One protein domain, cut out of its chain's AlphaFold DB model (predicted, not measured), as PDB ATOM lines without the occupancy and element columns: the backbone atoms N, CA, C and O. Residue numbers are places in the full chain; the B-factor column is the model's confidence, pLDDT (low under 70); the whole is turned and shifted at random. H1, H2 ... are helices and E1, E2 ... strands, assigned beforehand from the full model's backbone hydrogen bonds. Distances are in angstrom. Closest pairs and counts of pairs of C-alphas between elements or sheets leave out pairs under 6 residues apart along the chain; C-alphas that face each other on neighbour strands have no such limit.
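This is residues 7 to 173 of the 177 residues of the protein "TIGR01210 family radical SAM protein" of Archaeoglobus fulgidus (UniProt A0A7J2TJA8). A small parallel sheet of three strands has H3 and H5 packed over it, while H6 runs past its E3 edge and touches H5, and the short H7 packs on both H5 and H6. H8 stands across the beginning of H3, and H1, H2 and H4 lie away from this core, with H2 and H4 centred farthest from the mean of the C-alphas. The printed part has 167 residues with eight named helices and three named strands, in the order H1 H2 E1 H3 E2 H4 H5 E3 H6 H7 H8, and the sheet order is E1 E2 E3. The class is mostly helix, and the whole is compact, with a radius of gyration of the C-alphas of 16.1 A and spans of 47 by 36 by 28 A.

H1, residues 7 to 12, begins at C-alpha 7 (497.782, 4.705, 582.386). H2 is residues 19 to 31, 18.6 A long, and E1 is residues 37 to 42, 16.1 A. H3, residues 49 to 63, is 21.2 A long, and E2, residues 69 to 74, is 16.0 A. H4 is residues 82 to 87, H5 is residues 97 to 106, 14.5 A long, and E3 is residues 112 to 114. H6, residues 133 to 146, is 19.8 A long, and H7 is residues 149 to 152. H8, residues 158 to 172, is 20.0 A long and ends at C-alpha 172 (478.985, -2.507, 588.210).

E1 and E2 are parallel at 24 degrees, with N 40 and O 71 at 2.9 A. E2 and E3 are parallel at 23 degrees, with N 114 and O 70 at 2.8 A. E1, H3, E2 and E2, H4 H5, E3 are strand-helix-strand units, parallel neighbour strands joined through helices, with right-handed crossovers. H3 and H5 on one face of the sheet make two layers, helices over strands. H3 runs along the strands at a height of 8.6 A over the sheet. H5, the hub, touches H3 at a tilt of 38 degrees, only just steep, the same way, with C-alphas 57 and 103 closest at 6.3 A. H5 touches H6 at a shallow tilt of 32 degrees, C-alphas 97 and 136 being closest at 6.6 A. H5 also touches H7, C-alphas 101 and 152 being closest at 6.3 A. H6 only grazes the sheet, with residues 140 to 146. H8, with residues 166 to 170 alone, touches residues 49 to 50 of H3, about perpendicular at 87 degrees, C-alphas 50 and 166 being closest at 5.7 A. H2 is near H3, and H1 and H4 touch no helix. Every O i to N i+4 pair is within hydrogen-bond range in H1 to H6; H8 has 9 of 11, and H7 is too short for such a pair.

The C-alphas of Met 32 and Glu 157 are the farthest apart, 49.3 A. The printed part has no cut. The link from E3 to H6, residues 115 to 132, is long. Mean pLDDT of the printed part is 96.4, and no printed residue is under 70.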
ATOM      1  N   TRP A   7     499.158   4.224 582.262       97.25
ATOM      2  CA  TRP A   7     497.782   4.705 582.386       97.25
ATOM      3  C   TRP A   7     497.318   4.719 583.849       97.25
ATOM      4  O   TRP A   7     496.785   5.722 584.320       97.25
ATOM      5  N   VAL A   8     497.594   3.654 584.612       97.69
ATOM      6  CA  VAL A   8     497.274   3.598 586.052       97.69
ATOM      7  C   VAL A   8     498.060   4.668 586.813       97.69
ATOM      8  O   VAL A   8     497.523   5.370 587.674       97.69
ATOM      9  N   ARG A   9     499.341   4.838 586.488       95.94
ATOM     10  CA  ARG A   9     500.224   5.789 587.175       95.94
ATOM     11  C   ARG A   9     499.827   7.240 586.922       95.94
ATOM     12  O   ARG A   9     499.943   8.053 587.837       95.94
ATOM     13  N   GLU A  10     499.372   7.567 585.721       94.94
ATOM     14  CA  GLU A  10     498.945   8.916 585.345       94.94
ATOM     15  C   GLU A  10     497.514   9.208 585.803       94.94
ATOM     16  O   GLU A  10     497.283  10.223 586.456       94.94
ATOM     17  N   ILE A  11     496.569   8.307 585.531       95.56
ATOM     18  CA  ILE A  11     495.136   8.560 585.726       95.56
ATOM     19  C   ILE A  11     494.668   8.192 587.135       95.56
ATOM     20  O   ILE A  11     493.982   8.983 587.784       95.56
ATOM     21  N   CYS A  12     495.035   7.012 587.638       96.12
ATOM     22  CA  CYS A  12     494.569   6.540 588.946       96.12
ATOM     23  C   CYS A  12     495.383   7.129 590.101       96.12
ATOM     24  O   CYS A  12     494.838   7.407 591.170       96.12
ATOM     25  N   VAL A  13     496.691   7.307 589.899       95.12
ATOM     26  CA  VAL A  13     497.631   7.702 590.962       95.12
ATOM     27  C   VAL A  13     498.133   9.141 590.819       95.12
ATOM     28  O   VAL A  13     498.429   9.773 591.832       95.12
ATOM     29  N   ASN A  14     498.224   9.667 589.593       94.44
ATOM     30  CA  ASN A  14     498.831  10.965 589.276       94.44
ATOM     31  C   ASN A  14     500.293  11.091 589.765       94.44
ATOM     32  O   ASN A  14     500.659  12.001 590.510       94.44
ATOM     33  N   LYS A  15     501.146  10.126 589.387       90.56
ATOM     34  CA  LYS A  15     502.508   9.966 589.931       90.56
ATOM     35  C   LYS A  15     503.555  10.938 589.354       90.56
ATOM     36  O   LYS A  15     504.546  11.207 590.032       90.56
ATOM     37  N   GLY A  16     503.349  11.453 588.138       92.19
ATOM     38  CA  GLY A  16     504.159  12.533 587.545       92.19
ATOM     39  C   GLY A  16     505.505  12.145 586.904       92.19
ATOM     40  O   GLY A  16     506.307  13.025 586.616       92.19
ATOM     41  N   PHE A  17     505.775  10.857 586.687       94.81
ATOM     42  CA  PHE A  17     506.892  10.346 585.864       94.81
ATOM     43  C   PHE A  17     506.430   9.083 585.130       94.81
ATOM     44  O   PHE A  17     505.396   8.561 585.528       94.81
ATOM     45  N   SER A  18     507.154   8.564 584.133       95.50
ATOM     46  CA  SER A  18     506.837   7.340 583.359       95.50
ATOM     47  C   SER A  18     507.469   6.060 583.944       95.50
ATOM     48  O   SER A  18     508.375   6.121 584.781       95.50
ATOM     49  N   PHE A  19     507.033   4.873 583.514       97.19
ATOM     50  CA  PHE A  19     507.680   3.616 583.898       97.19
ATOM     51  C   PHE A  19     509.118   3.553 583.364       97.19
ATOM     52  O   PHE A  19     510.021   3.103 584.069       97.19
ATOM     53  N   SER A  20     509.371   4.094 582.169       97.19
ATOM     54  CA  SER A  20     510.726   4.228 581.617       97.19
ATOM     55  C   SER A  20     511.650   5.101 582.470       97.19
ATOM     56  O   SER A  20     512.835   4.781 582.602       97.19
ATOM     57  N   ASP A  21     511.128   6.159 583.102       97.00
ATOM     58  CA  ASP A  21     511.916   6.985 584.025       97.00
ATOM     59  C   ASP A  21     512.340   6.177 585.254       97.00
ATOM     60  O   ASP A  21     513.490   6.256 585.692       97.00
ATOM     61  N   PHE A  22     511.434   5.343 585.781       97.12
ATOM     62  CA  PHE A  22     511.749   4.430 586.878       97.12
ATOM     63  C   PHE A  22     512.849   3.435 586.492       97.12
ATOM     64  O   PHE A  22     513.813   3.290 587.246       97.12
ATOM     65  N   LEU A  23     512.744   2.790 585.325       97.12
ATOM     66  CA  LEU A  23     513.755   1.842 584.841       97.12
ATOM     67  C   LEU A  23     515.129   2.505 584.704       97.12
ATOM     68  O   LEU A  23     516.125   1.990 585.211       97.12
ATOM     69  N   SER A  24     515.161   3.692 584.098       97.44
ATOM     70  CA  SER A  24     516.386   4.472 583.908       97.44
ATOM     71  C   SER A  24     517.041   4.859 585.237       97.44
ATOM     72  O   SER A  24     518.269   4.866 585.358       97.44
ATOM     73  N   ALA A  25     516.240   5.194 586.252       97.25
ATOM     74  CA  ALA A  25     516.740   5.505 587.586       97.25
ATOM     75  C   ALA A  25     517.253   4.248 588.310       97.25
ATOM     76  O   ALA A  25     518.344   4.273 588.882       97.25
ATOM     77  N   ALA A  26     516.505   3.143 588.246       97.06
ATOM     78  CA  ALA A  26     516.871   1.878 588.873       97.06
ATOM     79  C   ALA A  26     518.187   1.320 588.308       97.06
ATOM     80  O   ALA A  26     519.064   0.923 589.073       97.06
ATOM     81  N   GLU A  27     518.379   1.370 586.989       96.44
ATOM     82  CA  GLU A  27     519.612   0.914 586.344       96.44
ATOM     83  C   GLU A  27     520.843   1.698 586.832       96.44
ATOM     84  O   GLU A  27     521.882   1.110 587.139       96.44
ATOM     85  N   LYS A  28     520.726   3.026 586.970       97.69
ATOM     86  CA  LYS A  28     521.804   3.877 587.504       97.69
ATOM     87  C   LYS A  28     522.149   3.511 588.948       97.69
ATOM     88  O   LYS A  28     523.327   3.375 589.269       97.69
ATOM     89  N   ILE A  29     521.138   3.296 589.792       96.88
ATOM     90  CA  ILE A  29     521.318   2.879 591.193       96.88
ATOM     91  C   ILE A  29     522.057   1.534 591.260       96.88
ATOM     92  O   ILE A  29     523.027   1.401 592.009       96.88
ATOM     93  N   LYS A  30     521.662   0.562 590.428       95.31
ATOM     94  CA  LYS A  30     522.299  -0.764 590.372       95.31
ATOM     95  C   LYS A  30     523.743  -0.692 589.874       95.31
ATOM     96  O   LYS A  30     524.608  -1.339 590.460       95.31
ATOM     97  N   LYS A  31     524.039   0.133 588.862       96.19
ATOM     98  CA  LYS A  31     525.410   0.373 588.363       96.19
ATOM     99  C   LYS A  31     526.346   0.947 589.430       96.19
ATOM    100  O   LYS A  31     527.545   0.701 589.381       96.19
ATOM    101  N   MET A  32     525.804   1.675 590.403       97.38
ATOM    102  CA  MET A  32     526.550   2.203 591.550       97.38
ATOM    103  C   MET A  32     526.689   1.191 592.704       97.38
ATOM    104  O   MET A  32     527.251   1.531 593.742       97.38
ATOM    105  N   GLY A  33     526.188  -0.038 592.549       96.38
ATOM    106  CA  GLY A  33     526.274  -1.096 593.559       96.38
ATOM    107  C   GLY A  33     525.213  -1.021 594.663       96.38
ATOM    108  O   GLY A  33     525.319  -1.744 595.654       96.38
ATOM    109  N   PHE A  34     524.186  -0.178 594.517       97.44
ATOM    110  CA  PHE A  34     523.096  -0.061 595.491       97.44
ATOM    111  C   PHE A  34     521.914  -0.978 595.153       97.44
ATOM    112  O   PHE A  34     521.700  -1.362 594.003       97.44
ATOM    113  N   ARG A  35     521.121  -1.310 596.178       96.00
ATOM    114  CA  ARG A  35     519.880  -2.085 596.037       96.00
ATOM    115  C   ARG A  35     518.688  -1.180 595.738       96.00
ATOM    116  O   ARG A  35     518.611  -0.060 596.241       96.00
ATOM    117  N   VAL A  36     517.730  -1.697 594.978       96.69
ATOM    118  CA  VAL A  36     516.485  -1.017 594.612       96.69
ATOM    119  C   VAL A  36     515.322  -1.641 595.374       96.69
ATOM    120  O   VAL A  36     515.044  -2.832 595.244       96.69
ATOM    121  N   LYS A  37     514.609  -0.818 596.150       96.94
ATOM    122  CA  LYS A  37     513.313  -1.177 596.734       96.94
ATOM    123  C   LYS A  37     512.200  -0.511 595.936       96.94
ATOM    124  O   LYS A  37     512.135   0.716 595.855       96.94
ATOM    125  N   CYS A  38     511.317  -1.320 595.372       97.00
ATOM    126  CA  CYS A  38     510.145  -0.862 594.651       97.00
ATOM    127  C   CYS A  38     508.920  -0.859 595.569       97.00
ATOM    128  O   CYS A  38     508.772  -1.715 596.437       97.00
ATOM    129  N   TYR A  39     508.040   0.113 595.368       97.50
ATOM    130  CA  TYR A  39     506.748   0.203 596.041       97.50
ATOM    131  C   TYR A  39     505.660   0.116 594.983       97.50
ATOM    132  O   TYR A  39     505.718   0.896 594.025       97.50
ATOM    133  N   LEU A  40     504.720  -0.808 595.162       98.38
ATOM    134  CA  LEU A  40     503.499  -0.975 594.376       98.38
ATOM    135  C   LEU A  40     502.298  -0.634 595.258       98.38
ATOM    136  O   LEU A  40     502.325  -0.905 596.458       98.38
ATOM    137  N   LEU A  41     501.262  -0.037 594.680       98.44
ATOM    138  CA  LEU A  41     500.068   0.399 595.394       98.44
ATOM    139  C   LEU A  41     498.896  -0.485 594.978       98.44
ATOM    140  O   LEU A  41     498.405  -0.378 593.859       98.44
ATOM    141  N   LEU A  42     498.425  -1.341 595.883       98.69
ATOM    142  CA  LEU A  42     497.260  -2.173 595.620       98.69
ATOM    143  C   LEU A  42     495.978  -1.345 595.744       98.69
ATOM    144  O   LEU A  42     495.705  -0.741 596.791       98.69
ATOM    145  N   LYS A  43     495.177  -1.397 594.679       97.69
ATOM    146  CA  LYS A  43     493.850  -0.782 594.539       97.69
ATOM    147  C   LYS A  43     493.850   0.743 594.725       97.69
ATOM    148  O   LYS A  43     493.193   1.246 595.647       97.69
ATOM    149  N   PRO A  44     494.570   1.487 593.861       97.19
ATOM    150  CA  PRO A  44     494.401   2.935 593.752       97.19
ATOM    151  C   PRO A  44     492.947   3.297 593.370       97.19
ATOM    152  O   PRO A  44     492.146   2.410 593.061       97.19
ATOM    153  N   PRO A  45     492.573   4.590 593.389       94.88
ATOM    154  CA  PRO A  45     491.267   5.025 592.899       94.88
ATOM    155  C   PRO A  45     490.963   4.500 591.483       94.88
ATOM    156  O   PRO A  45     491.866   4.359 590.660       94.88
ATOM    157  N   PHE A  46     489.678   4.288 591.193       94.88
ATOM    158  CA  PHE A  46     489.122   3.949 589.869       94.88
ATOM    159  C   PHE A  46     489.390   2.545 589.317       94.88
ATOM    160  O   PHE A  46     488.745   2.185 588.337       94.88
ATOM    161  N   LEU A  47     490.264   1.748 589.933       96.31
ATOM    162  CA  LEU A  47     490.393   0.335 589.577       96.31
ATOM    163  C   LEU A  47     489.374  -0.516 590.333       96.31
ATOM    164  O   LEU A  47     489.160  -0.316 591.537       96.31
ATOM    165  N   SER A  48     488.809  -1.508 589.646       96.62
ATOM    166  CA  SER A  48     488.177  -2.636 590.325       96.62
ATOM    167  C   SER A  48     489.224  -3.434 591.110       96.62
ATOM    168  O   SER A  48     490.435  -3.321 590.916       96.62
ATOM    169  N   GLU A  49     488.771  -4.259 592.037       97.69
ATOM    170  CA  GLU A  49     489.596  -5.151 592.834       97.69
ATOM    171  C   GLU A  49     490.316  -6.176 591.950       97.69
ATOM    172  O   GLU A  49     491.499  -6.426 592.169       97.69
ATOM    173  N   MET A  50     489.652  -6.708 590.915       97.44
ATOM    174  CA  MET A  50     490.290  -7.616 589.954       97.44
ATOM    175  C   MET A  50     491.353  -6.890 589.123       97.44
ATOM    176  O   MET A  50     492.473  -7.382 589.003       97.44
ATOM    177  N   GLU A  51     491.046  -5.701 588.598       97.62
ATOM    178  CA  GLU A  51     492.019  -4.888 587.854       97.62
ATOM    179  C   GLU A  51     493.237  -4.563 588.717       97.62
ATOM    180  O   GLU A  51     494.369  -4.683 588.261       97.62
ATOM    181  N   ALA A  52     493.019  -4.230 589.988       98.19
ATOM    182  CA  ALA A  52     494.087  -3.956 590.935       98.19
ATOM    183  C   ALA A  52     494.962  -5.190 591.229       98.19
ATOM    184  O   ALA A  52     496.183  -5.054 591.356       98.19
ATOM    185  N   ILE A  53     494.368  -6.386 591.325       98.69
ATOM    186  CA  ILE A  53     495.110  -7.650 591.469       98.69
ATOM    187  C   ILE A  53     495.989  -7.893 590.241       98.69
ATOM    188  O   ILE A  53     497.182  -8.170 590.384       98.69
ATOM    189  N   LEU A  54     495.411  -7.778 589.044       98.31
ATOM    190  CA  LEU A  54     496.110  -8.035 587.786       98.31
ATOM    191  C   LEU A  54     497.222  -7.013 587.532       98.31
ATOM    192  O   LEU A  54     498.342  -7.418 587.227       98.31
ATOM    193  N   ASP A  55     496.955  -5.722 587.746       98.62
ATOM    194  CA  ASP A  55     497.952  -4.652 587.622       98.62
ATOM    195  C   ASP A  55     499.126  -4.862 588.585       98.62
ATOM    196  O   ASP A  55     500.286  -4.715 588.200       98.62
ATOM    197  N   THR A  56     498.850  -5.280 589.826       98.62
ATOM    198  CA  THR A  56     499.913  -5.559 590.801       98.62
ATOM    199  C   THR A  56     500.761  -6.755 590.370       98.62
ATOM    200  O   THR A  56     501.985  -6.683 590.448       98.62
ATOM    201  N   LEU A  57     500.143  -7.842 589.892       98.38
ATOM    202  CA  LEU A  57     500.863  -9.025 589.409       98.38
ATOM    203  C   LEU A  57     501.724  -8.713 588.180       98.38
ATOM    204  O   LEU A  57     502.909  -9.042 588.184       98.38
ATOM    205  N   GLU A  58     501.174  -8.025 587.176       98.06
ATOM    206  CA  GLU A  58     501.941  -7.581 586.005       98.06
ATOM    207  C   GLU A  58     503.101  -6.669 586.432       98.06
ATOM    208  O   GLU A  58     504.234  -6.814 585.973       98.06
ATOM    209  N   SER A  59     502.843  -5.754 587.369       98.25
ATOM    210  CA  SER A  59     503.862  -4.845 587.887       98.25
ATOM    211  C   SER A  59     504.989  -5.575 588.609       98.25
ATOM    212  O   SER A  59     506.143  -5.182 588.444       98.25
ATOM    213  N   ILE A  60     504.684  -6.628 589.377       97.88
ATOM    214  CA  ILE A  60     505.692  -7.493 590.009       97.88
ATOM    215  C   ILE A  60     506.571  -8.132 588.935       97.88
ATOM    216  O   ILE A  60     507.792  -8.021 589.016       97.88
ATOM    217  N   GLU A  61     505.974  -8.739 587.908       96.69
ATOM    218  CA  GLU A  61     506.727  -9.401 586.835       96.69
ATOM    219  C   GLU A  61     507.621  -8.425 586.064       96.69
ATOM    220  O   GLU A  61     508.776  -8.730 585.775       96.69
ATOM    221  N   ARG A  62     507.125  -7.220 585.770       96.81
ATOM    222  CA  ARG A  62     507.868  -6.213 584.996       96.81
ATOM    223  C   ARG A  62     509.038  -5.590 585.745       96.81
ATOM    224  O   ARG A  62     509.916  -5.012 585.106       96.81
ATOM    225  N   VAL A  63     509.050  -5.663 587.075       95.88
ATOM    226  CA  VAL A  63     510.164  -5.160 587.896       95.88
ATOM    227  C   VAL A  63     510.983  -6.266 588.550       95.88
ATOM    228  O   VAL A  63     511.979  -5.956 589.216       95.88
ATOM    229  N   ALA A  64     510.606  -7.531 588.341       91.56
ATOM    230  CA  ALA A  64     511.417  -8.686 588.693       91.56
ATOM    231  C   ALA A  64     512.779  -8.589 587.982       91.56
ATOM    232  O   ALA A  64     512.877  -8.193 586.822       91.56
ATOM    233  N   GLY A  65     513.864  -8.847 588.713       88.62
ATOM    234  CA  GLY A  65     515.240  -8.687 588.218       88.62
ATOM    235  C   GLY A  65     515.785  -7.248 588.215       88.62
ATOM    236  O   GLY A  65     517.000  -7.061 588.174       88.62
ATOM    237  N   ILE A  66     514.927  -6.230 588.327       92.12
ATOM    238  CA  ILE A  66     515.345  -4.826 588.506       92.12
ATOM    239  C   ILE A  66     515.322  -4.446 589.987       92.12
ATOM    240  O   ILE A  66     516.231  -3.778 590.482       92.12
ATOM    241  N   SER A  67     514.276  -4.877 590.691       94.75
ATOM    242  CA  SER A  67     514.069  -4.595 592.110       94.75
ATOM    243  C   SER A  67     514.597  -5.735 592.968       94.75
ATOM    244  O   SER A  67     514.299  -6.896 592.714       94.75
ATOM    245  N   ASP A  68     515.345  -5.400 594.018       95.44
ATOM    246  CA  ASP A  68     515.808  -6.369 595.017       95.44
ATOM    247  C   ASP A  68     514.691  -6.713 596.019       95.44
ATOM    248  O   ASP A  68     514.652  -7.811 596.567       95.44
ATOM    249  N   VAL A  69     513.786  -5.760 596.270       97.12
ATOM    250  CA  VAL A  69     512.625  -5.910 597.159       97.12
ATOM    251  C   VAL A  69     511.431  -5.178 596.556       97.12
ATOM    252  O   VAL A  69     511.570  -4.030 596.124       97.12
ATOM    253  N   ILE A  70     510.247  -5.786 596.595       98.25
ATOM    254  CA  ILE A  70     508.982  -5.155 596.209       98.25
ATOM    255  C   ILE A  70     508.066  -5.083 597.433       98.25
ATOM    256  O   ILE A  70     507.771  -6.085 598.075       98.25
ATOM    257  N   SER A  71     507.610  -3.878 597.760       98.25
ATOM    258  CA  SER A  71     506.651  -3.604 598.829       98.25
ATOM    259  C   SER A  71     505.276  -3.365 598.220       98.25
ATOM    260  O   SER A  71     505.070  -2.351 597.552       98.25
ATOM    261  N   ILE A  72     504.345  -4.281 598.454       98.56
ATOM    262  CA  ILE A  72     502.941  -4.162 598.064       98.56
ATOM    263  C   ILE A  72     502.219  -3.411 599.181       98.56
ATOM    264  O   ILE A  72     501.993  -3.930 600.275       98.56
ATOM    265  N   ASN A  73     501.880  -2.158 598.911       98.31
ATOM    266  CA  ASN A  73     501.220  -1.273 599.853       98.31
ATOM    267  C   ASN A  73     499.723  -1.264 599.571       98.31
ATOM    268  O   ASN A  73     499.287  -0.843 598.505       98.31
ATOM    269  N   LEU A  74     498.925  -1.702 600.536       98.50
ATOM    270  CA  LEU A  74     497.477  -1.705 600.388       98.50
ATOM    271  C   LEU A  74     496.924  -0.308 600.675       98.50
ATOM    272  O   LEU A  74     497.231   0.288 601.710       98.50
ATOM    273  N   THR A  75     496.094   0.201 599.766       98.25
ATOM    274  CA  THR A  75     495.522   1.544 599.890       98.25
ATOM    275  C   THR A  75     494.633   1.664 601.132       98.25
ATOM    276  O   THR A  75     493.827   0.787 601.438       98.25
ATOM    277  N   ASN A  76     494.756   2.777 601.854       97.50
ATOM    278  CA  ASN A  76     493.868   3.147 602.951       97.50
ATOM    279  C   ASN A  76     493.314   4.565 602.742       97.50
ATOM    280  O   ASN A  76     493.808   5.343 601.927       97.50
ATOM    281  N   ILE A  77     492.252   4.898 603.468       98.06
ATOM    282  CA  ILE A  77     491.528   6.157 603.292       98.06
ATOM    283  C   ILE A  77     492.082   7.205 604.249       98.06
ATOM    284  O   ILE A  77     491.799   7.189 605.454       98.06
ATOM    285  N   GLN A  78     492.820   8.165 603.699       97.19
ATOM    286  CA  GLN A  78     493.402   9.293 604.428       97.19
ATOM    287  C   GLN A  78     492.514  10.539 604.360       97.19
ATOM    288  O   GLN A  78     491.847  10.775 603.351       97.19
ATOM    289  N   LYS A  79     492.499  11.333 605.439       97.25
ATOM    290  CA  LYS A  79     491.668  12.544 605.529       97.25
ATOM    291  C   LYS A  79     492.076  13.593 604.494       97.25
ATOM    292  O   LYS A  79     493.262  13.773 604.233       97.25
ATOM    293  N   GLY A  80     491.098  14.301 603.935       97.06
ATOM    294  CA  GLY A  80     491.307  15.384 602.972       97.06
ATOM    295  C   GLY A  80     491.705  14.922 601.569       97.06
ATOM    296  O   GLY A  80     492.061  15.753 600.736       97.06
ATOM    297  N   THR A  81     491.647  13.619 601.284       96.94
ATOM    298  CA  THR A  81     491.998  13.066 599.969       96.94
ATOM    299  C   THR A  81     490.774  12.909 599.066       96.94
ATOM    300  O   THR A  81     489.636  12.829 599.533       96.94
ATOM    301  N   LEU A  82     490.994  12.815 597.749       95.81
ATOM    302  CA  LEU A  82     489.944  12.418 596.800       95.81
ATOM    303  C   LEU A  82     489.312  11.077 597.200       95.81
ATOM    304  O   LEU A  82     488.101  10.907 597.098       95.81
ATOM    305  N   LEU A  83     490.133  10.154 597.696       96.19
ATOM    306  CA  LEU A  83     489.694   8.823 598.074       96.19
ATOM    307  C   LEU A  83     488.708   8.834 599.248       96.19
ATOM    308  O   LEU A  83     487.752   8.067 599.233       96.19
ATOM    309  N   GLU A  84     488.883   9.737 600.219       97.75
ATOM    310  CA  GLU A  84     487.894   9.942 601.288       97.75
ATOM    311  C   GLU A  84     486.539  10.363 600.715       97.75
ATOM    312  O   GLU A  84     485.530   9.749 601.041       97.75
ATOM    313  N   LYS A  85     486.518  11.306 599.764       97.88
ATOM    314  CA  LYS A  85     485.280  11.755 599.104       97.88
ATOM    315  C   LYS A  85     484.596  10.668 598.267       97.88
ATOM    316  O   LYS A  85     483.389  10.751 598.044       97.88
ATOM    317  N   LEU A  86     485.355   9.714 597.723       96.75
ATOM    318  CA  LEU A  86     484.802   8.558 597.007       96.75
ATOM    319  C   LEU A  86     484.223   7.547 597.996       96.75
ATOM    320  O   LEU A  86     483.102   7.081 597.814       96.75
ATOM    321  N   TRP A  87     484.958   7.255 599.067       96.94
ATOM    322  CA  TRP A  87     484.521   6.341 600.118       96.94
ATOM    323  C   TRP A  87     483.257   6.829 600.836       96.94
ATOM    324  O   TRP A  87     482.308   6.063 600.971       96.94
ATOM    325  N   GLU A  88     483.184   8.112 601.208       96.75
ATOM    326  CA  GLU A  88     482.000   8.719 601.842       96.75
ATOM    327  C   GLU A  88     480.737   8.629 600.973       96.75
ATOM    328  O   GLU A  88     479.625   8.623 601.494       96.75
ATOM    329  N   ARG A  89     480.900   8.542 599.648       96.19
ATOM    330  CA  ARG A  89     479.800   8.381 598.688       96.19
ATOM    331  C   ARG A  89     479.487   6.925 598.349       96.19
ATOM    332  O   ARG A  89     478.653   6.691 597.481       96.19
ATOM    333  N   GLY A  90     480.163   5.958 598.970       94.56
ATOM    334  CA  GLY A  90     480.023   4.548 598.609       94.56
ATOM    335  C   GLY A  90     480.521   4.246 597.191       94.56
ATOM    336  O   GLY A  90     479.993   3.375 596.520       94.56
ATOM    337  N   LEU A  91     481.515   4.985 596.695       95.69
ATOM    338  CA  LEU A  91     482.123   4.751 595.376       95.69
ATOM    339  C   LEU A  91     483.485   4.060 595.474       95.69
ATOM    340  O   LEU A  91     484.101   3.744 594.462       95.69
ATOM    341  N   TYR A  92     483.986   3.851 596.690       96.44
ATOM    342  CA  TYR A  92     485.249   3.173 596.934       96.44
ATOM    343  C   TYR A  92     485.199   2.419 598.258       96.44
ATOM    344  O   TYR A  92     484.602   2.890 599.224       96.44
ATOM    345  N   ARG A  93     485.907   1.293 598.322       96.12
ATOM    346  CA  ARG A  93     486.335   0.660 599.571       96.12
ATOM    347  C   ARG A  93     487.808   0.249 599.465       96.12
ATOM    348  O   ARG A  93     488.235  -0.109 598.359       96.12
ATOM    349  N   PRO A  94     488.563   0.250 600.582       97.62
ATOM    350  CA  PRO A  94     489.924  -0.288 600.622       97.62
ATOM    351  C   PRO A  94     489.985  -1.730 600.089       97.62
ATOM    352  O   PRO A  94     488.960  -2.416 600.104       97.62
ATOM    353  N   PRO A  95     491.156  -2.213 599.638       98.06
ATOM    354  CA  PRO A  95     491.282  -3.561 599.098       98.06
ATOM    355  C   PRO A  95     490.929  -4.635 600.131       98.06
ATOM    356  O   PRO A  95     491.108  -4.454 601.342       98.06
ATOM    357  N   TRP A  96     490.451  -5.775 599.636       98.44
ATOM    358  CA  TRP A  96     490.320  -6.981 600.452       98.44
ATOM    359  C   TRP A  96     491.709  -7.488 600.863       98.44
ATOM    360  O   TRP A  96     492.656  -7.467 600.075       98.44
ATOM    361  N   LEU A  97     491.836  -8.011 602.086       98.75
ATOM    362  CA  LEU A  97     493.062  -8.708 602.495       98.75
ATOM    363  C   LEU A  97     493.237 -10.011 601.697       98.75
ATOM    364  O   LEU A  97     494.367 -10.411 601.431       98.75
ATOM    365  N   TRP A  98     492.132 -10.628 601.259       98.69
ATOM    366  CA  TRP A  98     492.154 -11.739 600.302       98.69
ATOM    367  C   TRP A  98     492.897 -11.403 599.010       98.69
ATOM    368  O   TRP A  98     493.703 -12.210 598.566       98.69
ATOM    369  N   SER A  99     492.710 -10.205 598.455       98.69
ATOM    370  CA  SER A  99     493.409  -9.781 597.238       98.69
ATOM    371  C   SER A  99     494.922  -9.735 597.428       98.69
ATOM    372  O   SER A  99     495.671 -10.172 596.560       98.69
ATOM    373  N   ALA A 100     495.392  -9.267 598.588       98.69
ATOM    374  CA  ALA A 100     496.817  -9.287 598.909       98.69
ATOM    375  C   ALA A 100     497.358 -10.720 599.046       98.69
ATOM    376  O   ALA A 100     498.432 -11.017 598.530       98.69
ATOM    377  N   VAL A 101     496.605 -11.614 599.696       98.62
ATOM    378  CA  VAL A 101     496.952 -13.042 599.794       98.62
ATOM    379  C   VAL A 101     497.025 -13.688 598.408       98.62
ATOM    380  O   VAL A 101     497.995 -14.381 598.113       98.62
ATOM    381  N   GLU A 102     496.043 -13.427 597.548       98.62
ATOM    382  CA  GLU A 102     495.972 -13.940 596.177       98.62
ATOM    383  C   GLU A 102     497.189 -13.509 595.347       98.62
ATOM    384  O   GLU A 102     497.835 -14.345 594.710       98.62
ATOM    385  N   ILE A 103     497.557 -12.224 595.411       98.62
ATOM    386  CA  ILE A 103     498.751 -11.698 594.737       98.62
ATOM    387  C   ILE A 103     500.008 -12.421 595.224       98.62
ATOM    388  O   ILE A 103     500.790 -12.904 594.410       98.62
ATOM    389  N   LEU A 104     500.205 -12.523 596.541       98.31
ATOM    390  CA  LEU A 104     501.406 -13.136 597.113       98.31
ATOM    391  C   LEU A 104     501.510 -14.635 596.809       98.31
ATOM    392  O   LEU A 104     502.611 -15.133 596.582       98.31
ATOM    393  N   LYS A 105     500.385 -15.358 596.762       97.50
ATOM    394  CA  LYS A 105     500.372 -16.774 596.368       97.50
ATOM    395  C   LYS A 105     500.756 -16.964 594.904       97.50
ATOM    396  O   LYS A 105     501.528 -17.873 594.597       97.50
ATOM    397  N   ARG A 106     500.237 -16.111 594.014       97.19
ATOM    398  CA  ARG A 106     500.461 -16.192 592.561       97.19
ATOM    399  C   ARG A 106     501.805 -15.638 592.105       97.19
ATOM    400  O   ARG A 106     502.301 -16.068 591.068       97.19
ATOM    401  N   ALA A 107     502.379 -14.693 592.840       95.19
ATOM    402  CA  ALA A 107     503.660 -14.105 592.487       95.19
ATOM    403  C   ALA A 107     504.798 -15.143 592.534       95.19
ATOM    404  O   ALA A 107     504.811 -16.065 593.360       95.19
ATOM    405  N   LYS A 108     505.762 -14.987 591.623       88.81
ATOM    406  CA  LYS A 108     506.961 -15.829 591.543       88.81
ATOM    407  C   LYS A 108     507.895 -15.546 592.725       88.81
ATOM    408  O   LYS A 108     507.848 -14.479 593.328       88.81
ATOM    409  N   GLU A 109     508.722 -16.530 593.070       85.44
ATOM    410  CA  GLU A 109     509.625 -16.496 594.237       85.44
ATOM    411  C   GLU A 109     511.030 -15.969 593.895       85.44
ATOM    412  O   GLU A 109     511.992 -16.193 594.622       85.44
ATOM    413  N   ASP A 110     511.167 -15.273 592.770       88.00
ATOM    414  CA  ASP A 110     512.424 -14.715 592.268       88.00
ATOM    415  C   ASP A 110     512.738 -13.312 592.816       88.00
ATOM    416  O   ASP A 110     513.809 -12.760 592.552       88.00
ATOM    417  N   VAL A 111     511.833 -12.738 593.613       90.81
ATOM    418  CA  VAL A 111     511.995 -11.433 594.256       90.81
ATOM    419  C   VAL A 111     511.409 -11.440 595.665       90.81
ATOM    420  O   VAL A 111     510.400 -12.087 595.934       90.81
ATOM    421  N   VAL A 112     512.033 -10.694 596.581       96.75
ATOM    422  CA  VAL A 112     511.521 -10.541 597.949       96.75
ATOM    423  C   VAL A 112     510.277  -9.659 597.929       96.75
ATOM    424  O   VAL A 112     510.340  -8.490 597.535       96.75
ATOM    425  N   LEU A 113     509.160 -10.203 598.406       97.88
ATOM    426  CA  LEU A 113     507.876  -9.518 598.489       97.88
ATOM    427  C   LEU A 113     507.549  -9.166 599.939       97.88
ATOM    428  O   LEU A 113     507.613 -10.001 600.841       97.88
ATOM    429  N   ILE A 114     507.159  -7.917 600.163       97.75
ATOM    430  CA  ILE A 114     506.744  -7.405 601.469       97.75
ATOM    431  C   ILE A 114     505.329  -6.855 601.352       97.75
ATOM    432  O   ILE A 114     505.012  -6.130 600.412       97.75
ATOM    433  N   CYS A 115     504.494  -7.161 602.334       97.62
ATOM    434  CA  CYS A 115     503.137  -6.664 602.468       97.62
ATOM    435  C   CYS A 115     502.826  -6.451 603.956       97.62
ATOM    436  O   CYS A 115     502.633  -7.409 604.706       97.62
ATOM    437  N   ASP A 116     502.772  -5.188 604.387       93.88
ATOM    438  CA  ASP A 116     502.388  -4.808 605.751       93.88
ATOM    439  C   ASP A 116     501.181  -3.851 605.707       93.88
ATOM    440  O   ASP A 116     501.347  -2.643 605.502       93.88
ATOM    441  N   PRO A 117     499.946  -4.373 605.836       94.00
ATOM    442  CA  PRO A 117     498.737  -3.564 605.744       94.00
ATOM    443  C   PRO A 117     498.622  -2.529 606.871       94.00
ATOM    444  O   PRO A 117     498.230  -2.827 608.006       94.00
ATOM    445  N   VAL A 118     498.867  -1.260 606.538       93.00
ATOM    446  CA  VAL A 118     498.626  -0.138 607.451       93.00
ATOM    447  C   VAL A 118     497.126   0.011 607.702       93.00
ATOM    448  O   VAL A 118     496.338   0.162 606.769       93.00
ATOM    449  N   ALA A 119     496.740   0.019 608.981       94.56
ATOM    450  CA  ALA A 119     495.342   0.006 609.424       94.56
ATOM    451  C   ALA A 119     494.545  -1.228 608.947       94.56
ATOM    452  O   ALA A 119     493.325  -1.153 608.802       94.56
ATOM    453  N   GLY A 120     495.219  -2.366 608.740       95.56
ATOM    454  CA  GLY A 120     494.569  -3.631 608.410       95.56
ATOM    455  C   GLY A 120     493.478  -4.017 609.421       95.56
ATOM    456  O   GLY A 120     493.666  -3.918 610.637       95.56
ATOM    457  N   GLY A 121     492.316  -4.419 608.911       96.50
ATOM    458  CA  GLY A 121     491.119  -4.755 609.681       96.50
ATOM    459  C   GLY A 121     490.333  -3.563 610.225       96.50
ATOM    460  O   GLY A 121     489.499  -3.717 611.117       96.50
ATOM    461  N   LYS A 122     490.619  -2.346 609.754       97.19
ATOM    462  CA  LYS A 122     489.839  -1.143 610.080       97.19
ATOM    463  C   LYS A 122     488.957  -0.759 608.904       97.19
ATOM    464  O   LYS A 122     489.343  -0.939 607.761       97.19
ATOM    465  N   ILE A 123     487.834  -0.101 609.189       95.06
ATOM    466  CA  ILE A 123     486.879   0.348 608.162       95.06
ATOM    467  C   ILE A 123     487.509   1.262 607.094       95.06
ATOM    468  O   ILE A 123     487.141   1.207 605.926       95.06
ATOM    469  N   ARG A 124     488.499   2.077 607.489       97.25
ATOM    470  CA  ARG A 124     489.262   2.963 606.591       97.25
ATOM    471  C   ARG A 124     490.533   2.323 606.022       97.25
ATOM    472  O   ARG A 124     491.236   2.975 605.257       97.25
ATOM    473  N   GLY A 125     490.868   1.102 606.423       97.94
ATOM    474  CA  GLY A 125     492.040   0.369 605.950       97.94
ATOM    475  C   GLY A 125     491.646  -0.926 605.244       97.94
ATOM    476  O   GLY A 125     490.459  -1.203 605.106       97.94
ATOM    477  N   PRO A 126     492.615  -1.720 604.783       98.38
ATOM    478  CA  PRO A 126     492.342  -2.981 604.099       98.38
ATOM    479  C   PRO A 126     491.670  -3.982 605.038       98.38
ATOM    480  O   PRO A 126     492.151  -4.187 606.153       98.38
ATOM    481  N   HIS A 127     490.570  -4.600 604.621       98.38
ATOM    482  CA  HIS A 127     489.793  -5.506 605.473       98.38
ATOM    483  C   HIS A 127     489.003  -6.528 604.651       98.38
ATOM    484  O   HIS A 127     488.676  -6.280 603.489       98.38
ATOM    485  N   ASN A 128     488.695  -7.670 605.265       98.19
ATOM    486  CA  ASN A 128     487.737  -8.650 604.765       98.19
ATOM    487  C   ASN A 128     486.382  -8.445 605.465       98.19
ATOM    488  O   ASN A 128     485.805  -7.366 605.414       98.19
ATOM    489  N   CYS A 129     485.861  -9.472 606.141       96.56
ATOM    490  CA  CYS A 129     484.589  -9.424 606.862       96.56
ATOM    491  C   CYS A 129     484.710  -8.934 608.317       96.56
ATOM    492  O   CYS A 129     483.754  -9.067 609.083       96.56
ATOM    493  N   GLY A 130     485.882  -8.467 608.758       96.75
ATOM    494  CA  GLY A 130     486.125  -8.037 610.140       96.75
ATOM    495  C   GLY A 130     486.555  -9.158 611.091       96.75
ATOM    496  O   GLY A 130     487.379  -8.928 611.975       96.75
ATOM    497  N   ARG A 131     486.037 -10.385 610.919       97.69
ATOM    498  CA  ARG A 131     486.339 -11.520 611.818       97.69
ATOM    499  C   ARG A 131     487.717 -12.137 611.575       97.69
ATOM    500  O   ARG A 131     488.416 -12.434 612.537       97.69
ATOM    501  N   CYS A 132     488.114 -12.312 610.313       98.25
ATOM    502  CA  CYS A 132     489.400 -12.924 609.958       98.25
ATOM    503  C   CYS A 132     490.548 -11.910 609.812       98.25
ATOM    504  O   CYS A 132     491.707 -12.299 609.718       98.25
ATOM    505  N   ASP A 133     490.270 -10.606 609.833       98.38
ATOM    506  CA  ASP A 133     491.253  -9.586 609.446       98.38
ATOM    507  C   ASP A 133     492.541  -9.622 610.271       98.38
ATOM    508  O   ASP A 133     493.630  -9.440 609.734       98.38
ATOM    509  N   ARG A 134     492.441  -9.887 611.581       98.25
ATOM    510  CA  ARG A 134     493.620  -9.974 612.457       98.25
ATOM    511  C   ARG A 134     494.542 -11.123 612.050       98.25
ATOM    512  O   ARG A 134     495.761 -10.954 612.071       98.25
ATOM    513  N   GLU A 135     493.963 -12.267 611.707       98.44
ATOM    514  CA  GLU A 135     494.696 -13.451 611.261       98.44
ATOM    515  C   GLU A 135     495.399 -13.159 609.934       98.44
ATOM    516  O   GLU A 135     496.609 -13.329 609.826       98.44
ATOM    517  N   PHE A 136     494.672 -12.574 608.978       98.62
ATOM    518  CA  PHE A 136     495.205 -12.181 607.674       98.62
ATOM    519  C   PHE A 136     496.352 -11.175 607.788       98.62
ATOM    520  O   PHE A 136     497.407 -11.369 607.193       98.62
ATOM    521  N   VAL A 137     496.189 -10.115 608.583       98.56
ATOM    522  CA  VAL A 137     497.254  -9.122 608.801       98.56
ATOM    523  C   VAL A 137     498.484  -9.766 609.443       98.56
ATOM    524  O   VAL A 137     499.610  -9.443 609.069       98.56
ATOM    525  N   SER A 138     498.287 -10.685 610.390       98.31
ATOM    526  CA  SER A 138     499.389 -11.406 611.038       98.31
ATOM    527  C   SER A 138     500.130 -12.308 610.049       98.31
ATOM    528  O   SER A 138     501.357 -12.293 610.020       98.31
ATOM    529  N   ALA A 139     499.399 -13.029 609.201       98.56
ATOM    530  CA  ALA A 139     499.962 -13.881 608.160       98.56
ATOM    531  C   ALA A 139     500.749 -13.089 607.107       98.56
ATOM    532  O   ALA A 139     501.867 -13.468 606.776       98.56
ATOM    533  N   LEU A 140     500.229 -11.950 606.637       98.56
ATOM    534  CA  LEU A 140     500.931 -11.078 605.681       98.56
ATOM    535  C   LEU A 140     502.250 -10.536 606.257       98.56
ATOM    536  O   LEU A 140     503.274 -10.497 605.568       98.56
ATOM    537  N   LYS A 141     502.257 -10.184 607.549       97.94
ATOM    538  CA  LYS A 141     503.478  -9.789 608.268       97.94
ATOM    539  C   LYS A 141     504.465 -10.939 608.410       97.94
ATOM    540  O   LYS A 141     505.657 -10.735 608.199       97.94
ATOM    541  N   LEU A 142     503.978 -12.130 608.756       98.12
ATOM    542  CA  LEU A 142     504.820 -13.312 608.892       98.12
ATOM    543  C   LEU A 142     505.449 -13.683 607.546       98.12
ATOM    544  O   LEU A 142     506.666 -13.809 607.480       98.12
ATOM    545  N   PHE A 143     504.660 -13.716 606.470       98.44
ATOM    546  CA  PHE A 143     505.152 -13.895 605.105       98.44
ATOM    547  C   PHE A 143     506.220 -12.853 604.750       98.44
ATOM    548  O   PHE A 143     507.284 -13.196 604.250       98.44
ATOM    549  N   SER A 144     505.994 -11.574 605.063       97.50
ATOM    550  CA  SER A 144     506.981 -10.519 604.789       97.50
ATOM    551  C   SER A 144     508.323 -10.752 605.491       97.50
ATOM    552  O   SER A 144     509.356 -10.309 604.994       97.50
ATOM    553  N   ALA A 145     508.320 -11.441 606.635       97.25
ATOM    554  CA  ALA A 145     509.521 -11.775 607.392       97.25
ATOM    555  C   ALA A 145     510.174 -13.098 606.953       97.25
ATOM    556  O   ALA A 145     511.396 -13.210 607.015       97.25
ATOM    557  N   THR A 146     509.388 -14.093 606.532       97.19
ATOM    558  CA  THR A 146     509.868 -15.466 606.275       97.19
ATOM    559  C   THR A 146     509.912 -15.851 604.799       97.19
ATOM    560  O   THR A 146     510.618 -16.788 604.446       97.19
ATOM    561  N   GLN A 147     509.151 -15.154 603.952       97.25
ATOM    562  CA  GLN A 147     508.822 -15.515 602.565       97.25
ATOM    563  C   GLN A 147     508.140 -16.891 602.423       97.25
ATOM    564  O   GLN A 147     508.010 -17.415 601.319       97.25
ATOM    565  N   ASP A 148     507.667 -17.471 603.528       96.81
ATOM    566  CA  ASP A 148     506.986 -18.764 603.539       96.81
ATOM    567  C   ASP A 148     505.521 -18.593 603.129       96.81
ATOM    568  O   ASP A 148     504.723 -18.026 603.874       96.81
ATOM    569  N   LYS A 149     505.150 -19.095 601.947       96.56
ATOM    570  CA  LYS A 149     503.774 -19.014 601.434       96.56
ATOM    571  C   LYS A 149     502.773 -19.872 602.210       96.56
ATOM    572  O   LYS A 149     501.584 -19.573 602.132       96.56
ATOM    573  N   SER A 150     503.205 -20.881 602.968       97.06
ATOM    574  CA  SER A 150     502.285 -21.742 603.733       97.06
ATOM    575  C   SER A 150     501.526 -20.963 604.812       97.06
ATOM    576  O   SER A 150     500.370 -21.255 605.108       97.06
ATOM    577  N   VAL A 151     502.112 -19.877 605.329       98.06
ATOM    578  CA  VAL A 151     501.448 -18.991 606.301       98.06
ATOM    579  C   VAL A 151     500.258 -18.240 605.694       98.06
ATOM    580  O   VAL A 151     499.455 -17.663 606.424       98.06
ATOM    581  N   LEU A 152     500.139 -18.235 604.361       98.00
ATOM    582  CA  LEU A 152     499.033 -17.642 603.615       98.00
ATOM    583  C   LEU A 152     497.883 -18.640 603.376       98.00
ATOM    584  O   LEU A 152     496.888 -18.279 602.738       98.00
ATOM    585  N   ASP A 153     497.974 -19.883 603.859       97.19
ATOM    586  CA  ASP A 153     496.902 -20.890 603.805       97.19
ATOM    587  C   ASP A 153     495.809 -20.620 604.845       97.19
ATOM    588  O   ASP A 153     495.555 -21.369 605.783       97.19
ATOM    589  N   LEU A 154     495.150 -19.487 604.634       97.38
ATOM    590  CA  LEU A 154     494.085 -18.946 605.458       97.38
ATOM    591  C   LEU A 154     492.724 -19.411 604.951       97.38
ATOM    592  O   LEU A 154     492.533 -19.625 603.752       97.38
ATOM    593  N   ASN A 155     491.750 -19.501 605.855       96.06
ATOM    594  CA  ASN A 155     490.390 -19.912 605.524       96.06
ATOM    595  C   ASN A 155     489.361 -19.014 606.209       96.06
ATOM    596  O   ASN A 155     489.431 -18.744 607.404       96.06
ATOM    597  N   CYS A 156     488.366 -18.564 605.449       98.12
ATOM    598  CA  CYS A 156     487.203 -17.872 605.985       98.12
ATOM    599  C   CYS A 156     486.043 -17.982 604.994       98.12
ATOM    600  O   CYS A 156     486.249 -17.845 603.790       98.12
ATOM    601  N   GLU A 157     484.818 -18.137 605.493       97.44
ATOM    602  CA  GLU A 157     483.597 -18.170 604.671       97.44
ATOM    603  C   GLU A 157     483.411 -16.911 603.806       97.44
ATOM    604  O   GLU A 157     482.834 -16.975 602.724       97.44
ATOM    605  N   CYS A 158     483.980 -15.770 604.225       97.75
ATOM    606  CA  CYS A 158     483.942 -14.537 603.435       97.75
ATOM    607  C   CYS A 158     484.749 -14.604 602.131       97.75
ATOM    608  O   CYS A 158     484.648 -13.684 601.324       97.75
ATOM    609  N   ARG A 159     485.518 -15.677 601.897       97.94
ATOM    610  CA  ARG A 159     486.154 -15.928 600.602       97.94
ATOM    611  C   ARG A 159     485.127 -15.977 599.473       97.94
ATOM    612  O   ARG A 159     485.350 -15.355 598.447       97.94
ATOM    613  N   VAL A 160     483.983 -16.628 599.699       97.38
ATOM    614  CA  VAL A 160     482.897 -16.714 598.707       97.38
ATOM    615  C   VAL A 160     482.364 -15.320 598.371       97.38
ATOM    616  O   VAL A 160     482.105 -15.008 597.212       97.38
ATOM    617  N   LEU A 161     482.242 -14.453 599.382       96.50
ATOM    618  CA  LEU A 161     481.834 -13.063 599.185       96.50
ATOM    619  C   LEU A 161     482.877 -12.282 598.378       96.50
ATOM    620  O   LEU A 161     482.500 -11.553 597.470       96.50
ATOM    621  N   TRP A 162     484.166 -12.443 598.680       97.56
ATOM    622  CA  TRP A 162     485.245 -11.823 597.910       97.56
ATOM    623  C   TRP A 162     485.254 -12.300 596.450       97.56
ATOM    624  O   TRP A 162     485.306 -11.470 595.552       97.56
ATOM    625  N   GLU A 163     485.108 -13.601 596.193       97.00
ATOM    626  CA  GLU A 163     485.031 -14.154 594.833       97.00
ATOM    627  C   GLU A 163     483.843 -13.565 594.055       97.00
ATOM    628  O   GLU A 163     484.008 -13.098 592.929       97.00
ATOM    629  N   LYS A 164     482.660 -13.469 594.680       95.81
ATOM    630  CA  LYS A 164     481.502 -12.789 594.074       95.81
ATOM    631  C   LYS A 164     481.697 -11.292 593.899       95.81
ATOM    632  O   LYS A 164     481.235 -10.736 592.908       95.81
ATOM    633  N   TYR A 165     482.397 -10.644 594.821       95.69
ATOM    634  CA  TYR A 165     482.745  -9.234 594.711       95.69
ATOM    635  C   TYR A 165     483.602  -8.982 593.462       95.69
ATOM    636  O   TYR A 165     483.315  -8.046 592.722       95.69
ATOM    637  N   LEU A 166     484.596  -9.841 593.190       95.75
ATOM    638  CA  LEU A 166     485.426  -9.746 591.984       95.75
ATOM    639  C   LEU A 166     484.600  -9.869 590.694       95.75
ATOM    640  O   LEU A 166     484.839  -9.119 589.754       95.75
ATOM    641  N   GLU A 167     483.630 -10.789 590.657       92.81
ATOM    642  CA  GLU A 167     482.736 -10.976 589.503       92.81
ATOM    643  C   GLU A 167     481.803  -9.768 589.289       92.81
ATOM    644  O   GLU A 167     481.606  -9.314 588.163       92.81
ATOM    645  N   ILE A 168     481.202  -9.251 590.364       93.12
ATOM    646  CA  ILE A 168     480.165  -8.213 590.286       93.12
ATOM    647  C   ILE A 168     480.766  -6.832 590.015       93.12
ATOM    648  O   ILE A 168     480.204  -6.074 589.225       93.12
ATOM    649  N   GLU A 169     481.887  -6.490 590.655       93.56
ATOM    650  CA  GLU A 169     482.495  -5.161 590.521       93.56
ATOM    651  C   GLU A 169     483.009  -4.897 589.098       93.56
ATOM    652  O   GLU A 169     482.992  -3.751 588.651       93.56
ATOM    653  N   ASP A 170     483.398  -5.935 588.350       83.12
ATOM    654  CA  ASP A 170     483.781  -5.781 586.942       83.12
ATOM    655  C   ASP A 170     482.608  -5.290 586.068       83.12
ATOM    656  O   ASP A 170     482.795  -4.502 585.137       83.12
ATOM    657  N   LEU A 171     481.378  -5.675 586.428       86.44
ATOM    658  CA  LEU A 171     480.151  -5.237 585.761       86.44
ATOM    659  C   LEU A 171     479.660  -3.881 586.278       86.44
ATOM    660  O   LEU A 171     479.328  -3.000 585.486       86.44
ATOM    661  N   SER A 172     479.574  -3.707 587.600       88.88
ATOM    662  CA  SER A 172     478.985  -2.507 588.210       88.88
ATOM    663  C   SER A 172     479.935  -1.308 588.228       88.88
ATOM    664  O   SER A 172     479.472  -0.170 588.303       88.88
ATOM    665  N   ARG A 173     481.253  -1.552 588.208       87.56
ATOM    666  CA  ARG A 173     482.326  -0.558 588.399       87.56
ATOM    667  C   ARG A 173     482.233   0.237 589.704       87.56
ATOM    668  O   ARG A 173     482.894   1.262 589.860       87.56
TER     669      ARG A 173